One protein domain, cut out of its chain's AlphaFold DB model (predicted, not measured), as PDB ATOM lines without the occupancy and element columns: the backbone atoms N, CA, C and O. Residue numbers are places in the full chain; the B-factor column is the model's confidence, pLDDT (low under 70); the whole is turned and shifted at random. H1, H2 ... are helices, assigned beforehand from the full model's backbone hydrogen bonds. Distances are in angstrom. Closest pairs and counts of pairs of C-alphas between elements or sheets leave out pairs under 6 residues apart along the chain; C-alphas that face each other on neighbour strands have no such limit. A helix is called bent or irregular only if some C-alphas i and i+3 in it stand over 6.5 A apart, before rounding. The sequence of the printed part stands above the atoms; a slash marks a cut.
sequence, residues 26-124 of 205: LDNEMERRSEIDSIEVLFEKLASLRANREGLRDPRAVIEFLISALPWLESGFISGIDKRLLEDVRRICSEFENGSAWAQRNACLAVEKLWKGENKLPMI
ATOM      1  N   LEU A  26     199.359 225.922 166.456       50.19
ATOM      2  CA  LEU A  26     199.426 224.824 165.490       50.19
ATOM      3  C   LEU A  26     199.341 223.448 166.170       50.19
ATOM      4  O   LEU A  26     198.610 222.582 165.690       50.19
ATOM      5  N   ASP A  27     200.016 223.277 167.314       54.38
ATOM      6  CA  ASP A  27     199.943 222.042 168.109       54.38
ATOM      7  C   ASP A  27     198.504 221.782 168.586       54.38
ATOM      8  O   ASP A  27     197.985 220.680 168.420       54.38
ATOM      9  N   ASN A  28     197.802 222.827 169.042       60.91
ATOM     10  CA  ASN A  28     196.394 222.741 169.441       60.91
ATOM     11  C   ASN A  28     195.452 222.422 168.268       60.91
ATOM     12  O   ASN A  28     194.396 221.823 168.461       60.91
ATOM     13  N   GLU A  29     195.766 222.845 167.042       62.50
ATOM     14  CA  GLU A  29     194.947 222.498 165.879       62.50
ATOM     15  C   GLU A  29     195.150 221.036 165.470       62.50
ATOM     16  O   GLU A  29     194.174 220.333 165.201       62.50
ATOM     17  N   MET A  30     196.401 220.571 165.453       60.16
ATOM     18  CA  MET A  30     196.742 219.192 165.112       60.16
ATOM     19  C   MET A  30     196.200 218.196 166.143       60.16
ATOM     20  O   MET A  30     195.630 217.177 165.753       60.16
ATOM     21  N   GLU A  31     196.306 218.511 167.436       65.25
ATOM     22  CA  GLU A  31     195.731 217.712 168.524       65.25
ATOM     23  C   GLU A  31     194.204 217.679 168.450       65.25
ATOM     24  O   GLU A  31     193.596 216.615 168.556       65.25
ATOM     25  N   ARG A  32     193.564 218.813 168.137       62.97
ATOM     26  CA  ARG A  32     192.123 218.802 167.883       62.97
ATOM     27  C   ARG A  32     191.778 217.920 166.691       62.97
ATOM     28  O   ARG A  32     190.867 217.118 166.810       62.97
ATOM     29  N   ARG A  33     192.484 218.000 165.559       63.81
ATOM     30  CA  ARG A  33     192.192 217.144 164.389       63.81
ATOM     31  C   ARG A  33     192.325 215.646 164.703       63.81
ATOM     32  O   ARG A  33     191.467 214.877 164.286       63.81
ATOM     33  N   SER A  34     193.328 215.231 165.477       67.00
ATOM     34  CA  SER A  34     193.479 213.821 165.869       67.00
ATOM     35  C   SER A  34     192.404 213.363 166.866       67.00
ATOM     36  O   SER A  34     191.905 212.234 166.776       67.00
ATOM     37  N   GLU A  35     191.976 214.242 167.771       69.19
ATOM     38  CA  GLU A  35     190.822 214.021 168.647       69.19
ATOM     39  C   GLU A  35     189.530 213.858 167.818       69.19
ATOM     40  O   GLU A  35     188.731 212.951 168.045       69.19
ATOM     41  N   ILE A  36     189.350 214.672 166.773       70.44
ATOM     42  CA  ILE A  36     188.208 214.582 165.853       70.44
ATOM     43  C   ILE A  36     188.134 213.210 165.174       70.44
ATOM     44  O   ILE A  36     187.051 212.609 165.177       70.44
ATOM     45  N   ASP A  37     189.247 212.735 164.618       75.88
ATOM     46  CA  ASP A  37     189.313 211.468 163.882       75.88
ATOM     47  C   ASP A  37     189.049 210.273 164.805       75.88
ATOM     48  O   ASP A  37     188.307 209.348 164.467       75.88
ATOM     49  N   SER A  38     189.593 210.312 166.019       79.44
ATOM     50  CA  SER A  38     189.423 209.236 166.997       79.44
ATOM     51  C   SER A  38     187.986 209.134 167.542       79.44
ATOM     52  O   SER A  38     187.508 208.023 167.796       79.44
ATOM     53  N   ILE A  39     187.245 210.247 167.622       80.62
ATOM     54  CA  ILE A  39     185.799 210.242 167.917       80.62
ATOM     55  C   ILE A  39     184.989 209.598 166.780       80.62
ATOM     56  O   ILE A  39     184.083 208.805 167.046       80.62
ATOM     57  N   GLU A  40     185.271 209.941 165.519       85.06
ATOM     58  CA  GLU A  40     184.555 209.358 164.370       85.06
ATOM     59  C   GLU A  40     184.757 207.838 164.319       85.06
ATOM     60  O   GLU A  40     183.785 207.086 164.191       85.06
ATOM     61  N   VAL A  41     185.986 207.373 164.567       88.75
ATOM     62  CA  VAL A  41     186.301 205.942 164.692       88.75
ATOM     63  C   VAL A  41     185.491 205.284 165.815       88.75
ATOM     64  O   VAL A  41     184.970 204.179 165.640       88.75
ATOM     65  N   LEU A  42     185.324 205.942 166.968       90.19
ATOM     66  CA  LEU A  42     184.489 205.413 168.051       90.19
ATOM     67  C   LEU A  42     183.028 205.228 167.608       90.19
ATOM     68  O   LEU A  42     182.393 204.219 167.937       90.19
ATOM     69  N   PHE A  43     182.482 206.183 166.854       89.94
ATOM     70  CA  PHE A  43     181.114 206.094 166.349       89.94
ATOM     71  C   PHE A  43     180.944 205.002 165.301       89.94
ATOM     72  O   PHE A  43     179.924 204.307 165.316       89.94
ATOM     73  N   GLU A  44     181.930 204.808 164.431       91.50
ATOM     74  CA  GLU A  44     181.941 203.712 163.468       91.50
ATOM     75  C   GLU A  44     181.978 202.348 164.169       91.50
ATOM     76  O   GLU A  44     181.192 201.456 163.832       91.50
ATOM     77  N   LYS A  45     182.799 202.204 165.219       92.12
ATOM     78  CA  LYS A  45     182.812 200.998 166.061       92.12
ATOM     79  C   LYS A  45     181.452 200.746 166.708       92.12
ATOM     80  O   LYS A  45     180.963 199.617 166.673       92.12
ATOM     81  N   LEU A  46     180.795 201.781 167.241       91.94
ATOM     82  CA  LEU A  46     179.449 201.648 167.813       91.94
ATOM     83  C   LEU A  46     178.409 201.241 166.758       91.94
ATOM     84  O   LEU A  46     177.524 200.432 167.041       91.94
ATOM     85  N   ALA A  47     178.489 201.806 165.551       91.44
ATOM     86  CA  ALA A  47     177.588 201.477 164.452       91.44
ATOM     87  C   ALA A  47     177.771 200.022 163.999       91.44
ATOM     88  O   ALA A  47     176.787 199.289 163.905       91.44
ATOM     89  N   SER A  48     179.018 199.587 163.818       91.00
ATOM     90  CA  SER A  48     179.379 198.210 163.469       91.00
ATOM     91  C   SER A  48     178.921 197.214 164.533       91.00
ATOM     92  O   SER A  48     178.280 196.211 164.213       91.00
ATOM     93  N   LEU A  49     179.152 197.535 165.811       91.25
ATOM     94  CA  LEU A  49     178.695 196.729 166.943       91.25
ATOM     95  C   LEU A  49     177.167 196.577 166.951       91.25
ATOM     96  O   LEU A  49     176.656 195.504 167.252       91.25
ATOM     97  N   ARG A  50     176.420 197.634 166.600       89.25
ATOM     98  CA  ARG A  50     174.950 197.592 166.529       89.25
ATOM     99  C   ARG A  50     174.415 196.862 165.300       89.25
ATOM    100  O   ARG A  50     173.379 196.204 165.399       89.25
ATOM    101  N   ALA A  51     175.077 197.009 164.156       87.50
ATOM    102  CA  ALA A  51     174.706 196.339 162.913       87.50
ATOM    103  C   ALA A  51     174.889 194.819 163.033       87.50
ATOM    104  O   ALA A  51     174.054 194.046 162.558       87.50
ATOM    105  N   ASN A  52     175.932 194.391 163.744       87.12
ATOM    106  CA  ASN A  52     176.135 192.999 164.093       87.12
ATOM    107  C   ASN A  52     175.280 192.618 165.316       87.12
ATOM    108  O   ASN A  52     175.678 192.808 166.464       87.12
ATOM    109  N   ARG A  53     174.098 192.030 165.081       73.69
ATOM    110  CA  ARG A  53     173.224 191.544 166.170       73.69
ATOM    111  C   ARG A  53     173.920 190.560 167.114       73.69
ATOM    112  O   ARG A  53     173.538 190.506 168.282       73.69
ATOM    113  N   GLU A  54     174.904 189.816 166.616       75.25
ATOM    114  CA  GLU A  54     175.726 188.914 167.421       75.25
ATOM    115  C   GLU A  54     176.771 189.692 168.229       75.25
ATOM    116  O   GLU A  54     176.984 189.386 169.391       75.25
ATOM    117  N   GLY A  55     177.340 190.770 167.680       72.31
ATOM    118  CA  GLY A  55     178.323 191.623 168.365       72.31
ATOM    119  C   GLY A  55     177.773 192.309 169.619       72.31
ATOM    120  O   GLY A  55     178.453 192.400 170.630       72.31
ATOM    121  N   LEU A  56     176.502 192.714 169.608       79.06
ATOM    122  CA  LEU A  56     175.800 193.194 170.809       79.06
ATOM    123  C   LEU A  56     175.544 192.101 171.860       79.06
ATOM    124  O   LEU A  56     175.256 192.415 173.016       79.06
ATOM    125  N   ARG A  57     175.568 190.830 171.449       84.06
ATOM    126  CA  ARG A  57     175.409 189.661 172.325       84.06
ATOM    127  C   ARG A  57     176.743 189.077 172.766       84.06
ATOM    128  O   ARG A  57     176.766 188.402 173.790       84.06
ATOM    129  N   ASP A  58     177.810 189.354 172.030       91.12
ATOM    130  CA  ASP A  58     179.169 188.996 172.385       91.12
ATOM    131  C   ASP A  58     179.729 190.007 173.398       91.12
ATOM    132  O   ASP A  58     180.027 191.154 173.046       91.12
ATOM    133  N   PRO A  59     179.906 189.612 174.670       92.94
ATOM    134  CA  PRO A  59     180.469 190.504 175.669       92.94
ATOM    135  C   PRO A  59     181.890 190.957 175.313       92.94
ATOM    136  O   PRO A  59     182.273 192.041 175.735       92.94
ATOM    137  N   ARG A  60     182.665 190.196 174.526       94.25
ATOM    138  CA  ARG A  60     184.030 190.592 174.139       94.25
ATOM    139  C   ARG A  60     184.020 191.791 173.202       94.25
ATOM    140  O   ARG A  60     184.647 192.796 173.518       94.25
ATOM    141  N   ALA A  61     183.234 191.726 172.128       93.38
ATOM    142  CA  ALA A  61     183.056 192.845 171.204       93.38
ATOM    143  C   ALA A  61     182.556 194.116 171.919       93.38
ATOM    144  O   ALA A  61     182.977 195.235 171.617       93.38
ATOM    145  N   VAL A  62     181.684 193.955 172.916       94.50
ATOM    146  CA  VAL A  62     181.232 195.067 173.759       94.50
ATOM    147  C   VAL A  62     182.367 195.630 174.620       94.50
ATOM    148  O   VAL A  62     182.491 196.849 174.717       94.50
ATOM    149  N   ILE A  63     183.194 194.786 175.243       95.88
ATOM    150  CA  ILE A  63     184.337 195.244 176.049       95.88
ATOM    151  C   ILE A  63     185.356 195.979 175.178       95.88
ATOM    152  O   ILE A  63     185.815 197.045 175.570       95.88
ATOM    153  N   GLU A  64     185.665 195.482 173.982       94.81
ATOM    154  CA  GLU A  64     186.563 196.157 173.033       94.81
ATOM    155  C   GLU A  64     186.056 197.554 172.648       94.81
ATOM    156  O   GLU A  64     186.827 198.521 172.556       94.81
ATOM    157  N   PHE A  65     184.739 197.690 172.472       94.75
ATOM    158  CA  PHE A  65     184.115 198.995 172.307       94.75
ATOM    159  C   PHE A  65     184.282 199.867 173.558       94.75
ATOM    160  O   PHE A  65     184.650 201.032 173.429       94.75
ATOM    161  N   LEU A  66     184.047 199.328 174.760       94.81
ATOM    162  CA  LEU A  66     184.205 200.073 176.014       94.81
ATOM    163  C   LEU A  66     185.647 200.540 176.239       94.81
ATOM    164  O   LEU A  66     185.833 201.681 176.642       94.81
ATOM    165  N   ILE A  67     186.648 199.718 175.912       95.12
ATOM    166  CA  ILE A  67     188.071 200.100 175.939       95.12
ATOM    167  C   ILE A  67     188.309 201.289 175.004       95.12
ATOM    168  O   ILE A  67     188.899 202.288 175.401       95.12
ATOM    169  N   SER A  68     187.773 201.227 173.781       92.50
ATOM    170  CA  SER A  68     187.883 202.332 172.820       92.50
ATOM    171  C   SER A  68     187.152 203.599 173.290       92.50
ATOM    172  O   SER A  68     187.558 204.708 172.956       92.50
ATOM    173  N   ALA A  69     186.059 203.443 174.040       92.00
ATOM    174  CA  ALA A  69     185.251 204.538 174.562       92.00
ATOM    175  C   ALA A  69     185.831 205.158 175.843       92.00
ATOM    176  O   ALA A  69     185.542 206.318 176.124       92.00
ATOM    177  N   LEU A  70     186.609 204.407 176.627       92.69
ATOM    178  CA  LEU A  70     187.027 204.792 177.975       92.69
ATOM    179  C   LEU A  70     187.735 206.158 178.028       92.69
ATOM    180  O   LEU A  70     187.284 206.984 178.821       92.69
ATOM    181  N   PRO A  71     188.713 206.478 177.153       90.19
ATOM    182  CA  PRO A  71     189.348 207.799 177.153       90.19
ATOM    183  C   PRO A  71     188.351 208.961 177.001       90.19
ATOM    184  O   PRO A  71     188.510 210.005 177.621       90.19
ATOM    185  N   TRP A  72     187.271 208.763 176.238       87.44
ATOM    186  CA  TRP A  72     186.217 209.765 176.007       87.44
ATOM    187  C   TRP A  72     185.253 209.915 177.171       87.44
ATOM    188  O   TRP A  72     184.702 210.989 177.420       87.44
ATOM    189  N   LEU A  73     184.999 208.805 177.860       89.06
ATOM    190  CA  LEU A  73     184.197 208.806 179.074       89.06
ATOM    191  C   LEU A  73     184.955 209.501 180.214       89.06
ATOM    192  O   LEU A  73     184.328 210.114 181.075       89.06
ATOM    193  N   GLU A  74     186.287 209.439 180.197       89.69
ATOM    194  CA  GLU A  74     187.167 210.077 181.178       89.69
ATOM    195  C   GLU A  74     187.488 211.540 180.851       89.69
ATOM    196  O   GLU A  74     187.588 212.347 181.774       89.69
ATOM    197  N   SER A  75     187.584 211.914 179.569       83.69
ATOM    198  CA  SER A  75     187.894 213.288 179.142       83.69
ATOM    199  C   SER A  75     186.778 214.297 179.432       83.69
ATOM    200  O   SER A  75     186.972 215.503 179.294       83.69
ATOM    201  N   GLY A  76     185.592 213.825 179.826       76.81
ATOM    202  CA  GLY A  76     184.424 214.671 180.063       76.81
ATOM    203  C   GLY A  76     183.718 215.125 178.783       76.81
ATOM    204  O   GLY A  76     182.707 215.822 178.876       76.81
ATOM    205  N   PHE A  77     184.181 214.682 177.604       75.81
ATOM    206  CA  PHE A  77     183.492 214.886 176.324       75.81
ATOM    207  C   PHE A  77     182.042 214.380 176.388       75.81
ATOM    208  O   PHE A  77     181.112 215.003 175.874       75.81
ATOM    209  N   ILE A  78     181.838 213.262 177.087       79.75
ATOM    210  CA  ILE A  78     180.517 212.733 177.409       79.75
ATOM    211  C   ILE A  78     180.126 213.195 178.816       79.75
ATOM    212  O   ILE A  78     180.453 212.562 179.820       79.75
ATOM    213  N   SER A  79     179.397 214.307 178.889       79.31
ATOM    214  CA  SER A  79     178.928 214.851 180.165       79.31
ATOM    215  C   SER A  79     177.814 214.001 180.793       79.31
ATOM    216  O   SER A  79     176.982 213.410 180.100       79.31
ATOM    217  N   GLY A  80     177.777 213.966 182.129       82.56
ATOM    218  CA  GLY A  80     176.682 213.371 182.901       82.56
ATOM    219  C   GLY A  80     176.770 211.859 183.125       82.56
ATOM    220  O   GLY A  80     175.779 211.261 183.544       82.56
ATOM    221  N   ILE A  81     177.920 211.227 182.860       87.31
ATOM    222  CA  ILE A  81     178.122 209.827 183.245       87.31
ATOM    223  C   ILE A  81     178.232 209.718 184.769       87.31
ATOM    224  O   ILE A  81     178.952 210.479 185.417       87.31
ATOM    225  N   ASP A  82     177.492 208.777 185.353       90.00
ATOM    226  CA  ASP A  82     177.589 208.493 186.782       90.00
ATOM    227  C   ASP A  82     179.000 207.995 187.137       90.00
ATOM    228  O   ASP A  82     179.568 207.149 186.443       90.00
ATOM    229  N   LYS A  83     179.566 208.499 188.240       91.62
ATOM    230  CA  LYS A  83     180.943 208.169 188.644       91.62
ATOM    231  C   LYS A  83     181.124 206.678 188.923       91.62
ATOM    232  O   LYS A  83     182.140 206.114 188.533       91.62
ATOM    233  N   ARG A  84     180.132 206.022 189.541       92.19
ATOM    234  CA  ARG A  84     180.200 204.578 189.820       92.19
ATOM    235  C   ARG A  84     180.116 203.774 188.529       92.19
ATOM    236  O   ARG A  84     180.809 202.776 188.393       92.19
ATOM    237  N   LEU A  85     179.303 204.218 187.569       92.31
ATOM    238  CA  LEU A  85     179.268 203.620 186.235       92.31
ATOM    239  C   LEU A  85     180.623 203.742 185.526       92.31
ATOM    240  O   LEU A  85     181.089 202.762 184.952       92.31
ATOM    241  N   LEU A  86     181.261 204.911 185.575       93.94
ATOM    242  CA  LEU A  86     182.588 205.094 184.986       93.94
ATOM    243  C   LEU A  86     183.631 204.175 185.644       93.94
ATOM    244  O   LEU A  86     184.405 203.528 184.943       93.94
ATOM    245  N   GLU A  87     183.613 204.052 186.973       95.19
ATOM    246  CA  GLU A  87     184.478 203.119 187.710       95.19
ATOM    247  C   GLU A  87     184.209 201.651 187.349       95.19
ATOM    248  O   GLU A  87     185.153 200.875 187.185       95.19
ATOM    249  N   ASP A  88     182.941 201.262 187.177       94.56
ATOM    250  CA  ASP A  88     182.568 199.921 186.722       94.56
ATOM    251  C   ASP A  88     183.137 199.631 185.324       94.56
ATOM    252  O   ASP A  88     183.692 198.554 185.105       94.56
ATOM    253  N   VAL A  89     183.036 200.587 184.391       95.31
ATOM    254  CA  VAL A  89     183.598 200.460 183.034       95.31
ATOM    255  C   VAL A  89     185.119 200.351 183.093       95.31
ATOM    256  O   VAL A  89     185.674 199.434 182.493       95.31
ATOM    257  N   ARG A  90     185.791 201.212 183.868       96.44
ATOM    258  CA  ARG A  90     187.249 201.165 184.041       96.44
ATOM    259  C   ARG A  90     187.702 199.800 184.557       96.44
ATOM    260  O   ARG A  90     188.596 199.196 183.974       96.44
ATOM    261  N   ARG A  91     187.046 199.279 185.601       96.50
ATOM    262  CA  ARG A  91     187.351 197.952 186.163       96.50
ATOM    263  C   ARG A  91     187.197 196.848 185.119       96.50
ATOM    264  O   ARG A  91     188.074 196.000 185.016       96.50
ATOM    265  N   ILE A  92     186.113 196.866 184.343       96.50
ATOM    266  CA  ILE A  92     185.865 195.881 183.277       96.50
ATOM    267  C   ILE A  92     186.983 195.905 182.232       96.50
ATOM    268  O   ILE A  92     187.502 194.847 181.881       96.50
ATOM    269  N   CYS A  93     187.355 197.093 181.750       97.12
ATOM    270  CA  CYS A  93     188.431 197.259 180.775       97.12
ATOM    271  C   CYS A  93     189.753 196.711 181.326       97.12
ATOM    272  O   CYS A  93     190.361 195.848 180.699       97.12
ATOM    273  N   SER A  94     190.135 197.106 182.545       96.38
ATOM    274  CA  SER A  94     191.374 196.637 183.176       96.38
ATOM    275  C   SER A  94     191.392 195.125 183.432       96.38
ATOM    276  O   SER A  94     192.416 194.478 183.230       96.38
ATOM    277  N   GLU A  95     190.276 194.528 183.865       96.06
ATOM    278  CA  GLU A  95     190.169 193.074 184.053       96.06
ATOM    279  C   GLU A  95     190.310 192.311 182.731       96.06
ATOM    280  O   GLU A  95     190.909 191.235 182.695       96.06
ATOM    281  N   PHE A  96     189.789 192.860 181.636       96.00
ATOM    282  CA  PHE A  96     189.910 192.245 180.320       96.00
ATOM    283  C   PHE A  96     191.338 192.346 179.760       96.00
ATOM    284  O   PHE A  96     191.877 191.351 179.268       96.00
ATOM    285  N   GLU A  97     191.966 193.516 179.899       94.62
ATOM    286  CA  GLU A  97     193.342 193.792 179.462       94.62
ATOM    287  C   GLU A  97     194.399 193.029 180.268       94.62
ATOM    288  O   GLU A  97     195.451 192.694 179.732       94.62
ATOM    289  N   ASN A  98     194.104 192.667 181.524       92.50
ATOM    290  CA  ASN A  98     194.954 191.800 182.351       92.50
ATOM    291  C   ASN A  98     195.270 190.458 181.649       92.50
ATOM    292  O   ASN A  98     196.290 189.826 181.912       92.50
ATOM    293  N   GLY A  99     194.416 190.003 180.727       85.88
ATOM    294  CA  GLY A  99     194.722 188.874 179.842       85.88
ATOM    295  C   GLY A  99     194.596 187.493 180.491       85.88
ATOM    296  O   GLY A  99     194.579 186.482 179.788       85.88
ATOM    297  N   SER A 100     194.441 187.410 181.817       95.38
ATOM    298  CA  SER A 100     194.139 186.137 182.476       95.38
ATOM    299  C   SER A 100     192.731 185.649 182.114       95.38
ATOM    300  O   SER A 100     191.763 186.413 182.122       95.38
ATOM    301  N   ALA A 101     192.588 184.346 181.853       94.62
ATOM    302  CA  ALA A 101     191.301 183.756 181.469       94.62
ATOM    303  C   ALA A 101     190.205 183.978 182.527       94.62
ATOM    304  O   ALA A 101     189.028 184.138 182.197       94.62
ATOM    305  N   TRP A 102     190.589 184.001 183.806       95.00
ATOM    306  CA  TRP A 102     189.672 184.281 184.905       95.00
ATOM    307  C   TRP A 102     189.200 185.740 184.901       95.00
ATOM    308  O   TRP A 102     187.996 185.982 184.975       95.00
ATOM    309  N   ALA A 103     190.116 186.702 184.747       95.44
ATOM    310  CA  ALA A 103     189.760 188.118 184.706       95.44
ATOM    311  C   ALA A 103     188.926 188.456 183.461       95.44
ATOM    312  O   ALA A 103     187.880 189.086 183.582       95.44
ATOM    313  N   GLN A 104     189.282 187.919 182.291       95.06
ATOM    314  CA  GLN A 104     188.477 188.070 181.075       95.06
ATOM    315  C   GLN A 104     187.063 187.496 181.236       95.06
ATOM    316  O   GLN A 104     186.087 188.105 180.803       95.06
ATOM    317  N   ARG A 105     186.921 186.337 181.897       95.69
ATOM    318  CA  ARG A 105     185.602 185.761 182.193       95.69
ATOM    319  C   ARG A 105     184.787 186.659 183.127       95.69
ATOM    320  O   ARG A 105     183.592 186.832 182.894       95.69
ATOM    321  N   ASN A 106     185.412 187.229 184.155       95.75
ATOM    322  CA  ASN A 106     184.749 188.159 185.068       95.75
ATOM    323  C   ASN A 106     184.318 189.448 184.365       95.75
ATOM    324  O   ASN A 106     183.169 189.858 184.536       95.75
ATOM    325  N   ALA A 107     185.174 190.014 183.514       96.50
ATOM    326  CA  ALA A 107     184.855 191.185 182.705       96.50
ATOM    327  C   ALA A 107     183.628 190.929 181.813       96.50
ATOM    328  O   ALA A 107     182.683 191.722 181.812       96.50
ATOM    329  N   CYS A 108     183.568 189.774 181.137       95.38
ATOM    330  CA  CYS A 108     182.400 189.385 180.341       95.38
ATOM    331  C   CYS A 108     181.117 189.299 181.186       95.38
ATOM    332  O   CYS A 108     180.079 189.839 180.802       95.38
ATOM    333  N   LEU A 109     181.183 188.668 182.364       94.50
ATOM    334  CA  LEU A 109     180.039 188.578 183.277       94.50
ATOM    335  C   LEU A 109     179.602 189.953 183.800       94.50
ATOM    336  O   LEU A 109     178.409 190.196 183.990       94.50
ATOM    337  N   ALA A 110     180.545 190.859 184.049       94.81
ATOM    338  CA  ALA A 110     180.258 192.218 184.484       94.81
ATOM    339  C   ALA A 110     179.562 193.032 183.381       94.81
ATOM    340  O   ALA A 110     178.573 193.712 183.662       94.81
ATOM    341  N   VAL A 111     179.980 192.888 182.120       94.62
ATOM    342  CA  VAL A 111     179.273 193.477 180.971       94.62
ATOM    343  C   VAL A 111     177.851 192.947 180.842       94.62
ATOM    344  O   VAL A 111     176.914 193.726 180.654       94.62
ATOM    345  N   GLU A 112     177.642 191.644 181.024       91.75
ATOM    346  CA  GLU A 112     176.290 191.086 181.023       91.75
ATOM    347  C   GLU A 112     175.402 191.681 182.125       91.75
ATOM    348  O   GLU A 112     174.212 191.918 181.891       91.75
ATOM    349  N   LYS A 113     175.961 191.965 183.310       91.56
ATOM    350  CA  LYS A 113     175.242 192.652 184.396       91.56
ATOM    351  C   LYS A 113     174.890 194.092 184.020       91.56
ATOM    352  O   LYS A 113     173.756 194.508 184.260       91.56
ATOM    353  N   LEU A 114     175.807 194.825 183.380       90.00
ATOM    354  CA  LEU A 114     175.535 196.176 182.871       90.00
ATOM    355  C   LEU A 114     174.428 196.186 181.807       90.00
ATOM    356  O   LEU A 114     173.679 197.164 181.707       90.00
ATOM    357  N   TRP A 115     174.322 195.109 181.024       85.75
ATOM    358  CA  TRP A 115     173.290 194.939 180.004       85.75
ATOM    359  C   TRP A 115     171.928 194.561 180.594       85.75
ATOM    360  O   TRP A 115     170.938 195.240 180.339       85.75
ATOM    361  N   LYS A 116     171.867 193.473 181.370       82.00
ATOM    362  CA  LYS A 116     170.609 192.852 181.822       82.00
ATOM    363  C   LYS A 116     170.066 193.442 183.124       82.00
ATOM    364  O   LYS A 116     168.864 193.370 183.350       82.00
ATOM    365  N   GLY A 117     170.936 193.957 183.992       74.75
ATOM    366  CA  GLY A 117     170.563 194.408 185.332       74.75
ATOM    367  C   GLY A 117     170.079 195.852 185.347       74.75
ATOM    368  O   GLY A 117     168.905 196.126 185.567       74.75
ATOM    369  N   GLU A 118     171.000 196.783 185.109       75.38
ATOM    370  CA  GLU A 118     170.783 198.206 185.413       75.38
ATOM    371  C   GLU A 118     170.540 199.072 184.164       75.38
ATOM    372  O   GLU A 118     170.441 200.292 184.269       75.38
ATOM    373  N   ASN A 119     170.453 198.472 182.967       84.31
ATOM    374  CA  ASN A 119     170.367 199.189 181.682       84.31
ATOM    375  C   ASN A 119     171.466 200.263 181.499       84.31
ATOM    376  O   ASN A 119     171.306 201.217 180.729       84.31
ATOM    377  N   LYS A 120     172.598 200.088 182.186       90.06
ATOM    378  CA  LYS A 120     173.746 200.999 182.186       90.06
ATOM    379  C   LYS A 120     174.476 200.983 180.847       90.06
ATOM    380  O   LYS A 120     174.807 202.034 180.313       90.06
ATOM    381  N   LEU A 121     174.661 199.808 180.251       91.31
ATOM    382  CA  LEU A 121     175.335 199.698 178.957       91.31
ATOM    383  C   LEU A 121     174.529 200.350 177.809       91.31
ATOM    384  O   LEU A 121     175.088 201.170 177.077       91.31
ATOM    385  N   PRO A 122     173.201 200.133 177.696       90.94
ATOM    386  CA  PRO A 122     172.361 200.944 176.816       90.94
ATOM    387  C   PRO A 122     172.426 202.453 177.094       90.94
ATOM    388  O   PRO A 122     172.308 203.241 176.155       90.94
ATOM    389  N   MET A 123     172.605 202.881 178.351       91.19
ATOM    390  CA  MET A 123     172.797 204.299 178.678       91.19
ATOM    391  C   MET A 123     174.080 204.842 178.044       91.19
ATOM    392  O   MET A 123     173.998 205.837 177.330       91.19
ATOM    393  N   ILE A 124     175.216 204.158 178.207       90.75
ATOM    394  CA  ILE A 124     176.496 204.545 177.583       90.75
ATOM    395  C   ILE A 124     176.319 204.704 176.071       90.75
ATOM    396  O   ILE A 124     176.671 205.729 175.495       90.75
TER     397      ILE A 124
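AT A GLANCE: This is residues 26 to 124 of the 205 residues of an uncharacterized protein of Aegilops tauschii subsp. strangulata (UniProt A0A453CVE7). Two helical hairpins, H1 with H2 and H3 with H4, pack together through H2 in the middle; residues 26 to 34 of long H1 stick out. The 99 printed residues include five named helices, H1 to H5 in order, and no named strand: all helix. The whole is compact, radius of gyration of the C-alphas 14.3 A, and spans 46 by 28 by 27 A.

IN THESE COORDINATES: H1, residues 26 to 51, runs 37.8 A from C-alpha 26 at (199.426, 224.824, 165.490). H2, 59 to 74, is irregular, with C-alphas 68 and 71 7.1 A apart. H3 is 83 to 97, H4 101 to 116; H5, 120 to 124, ends at (176.496, 204.545, 177.583).

HOW THE PARTS SIT: H1 touches H2 with residues 42 to 49 alone, closest C-alphas Leu 42 and Ala 69, 6.6 A, at a shallow tilt of 28 degrees, opposite ways. H2 touches H3 at a steep 53 degrees, closest C-alphas Ile 67 and Cys 93, 5.6 A. H4 and H5 touch only at the corner, closest C-alphas Leu 114 and Lys 120, 5.2 A. Every O i to N i+4 pair is within hydrogen-bond range in H1, H3, H4 and H5; in H2, 10 of 12.

THE WHOLE: The printed part has no cut and no long link; residues 26 to 35 have pLDDT under 70.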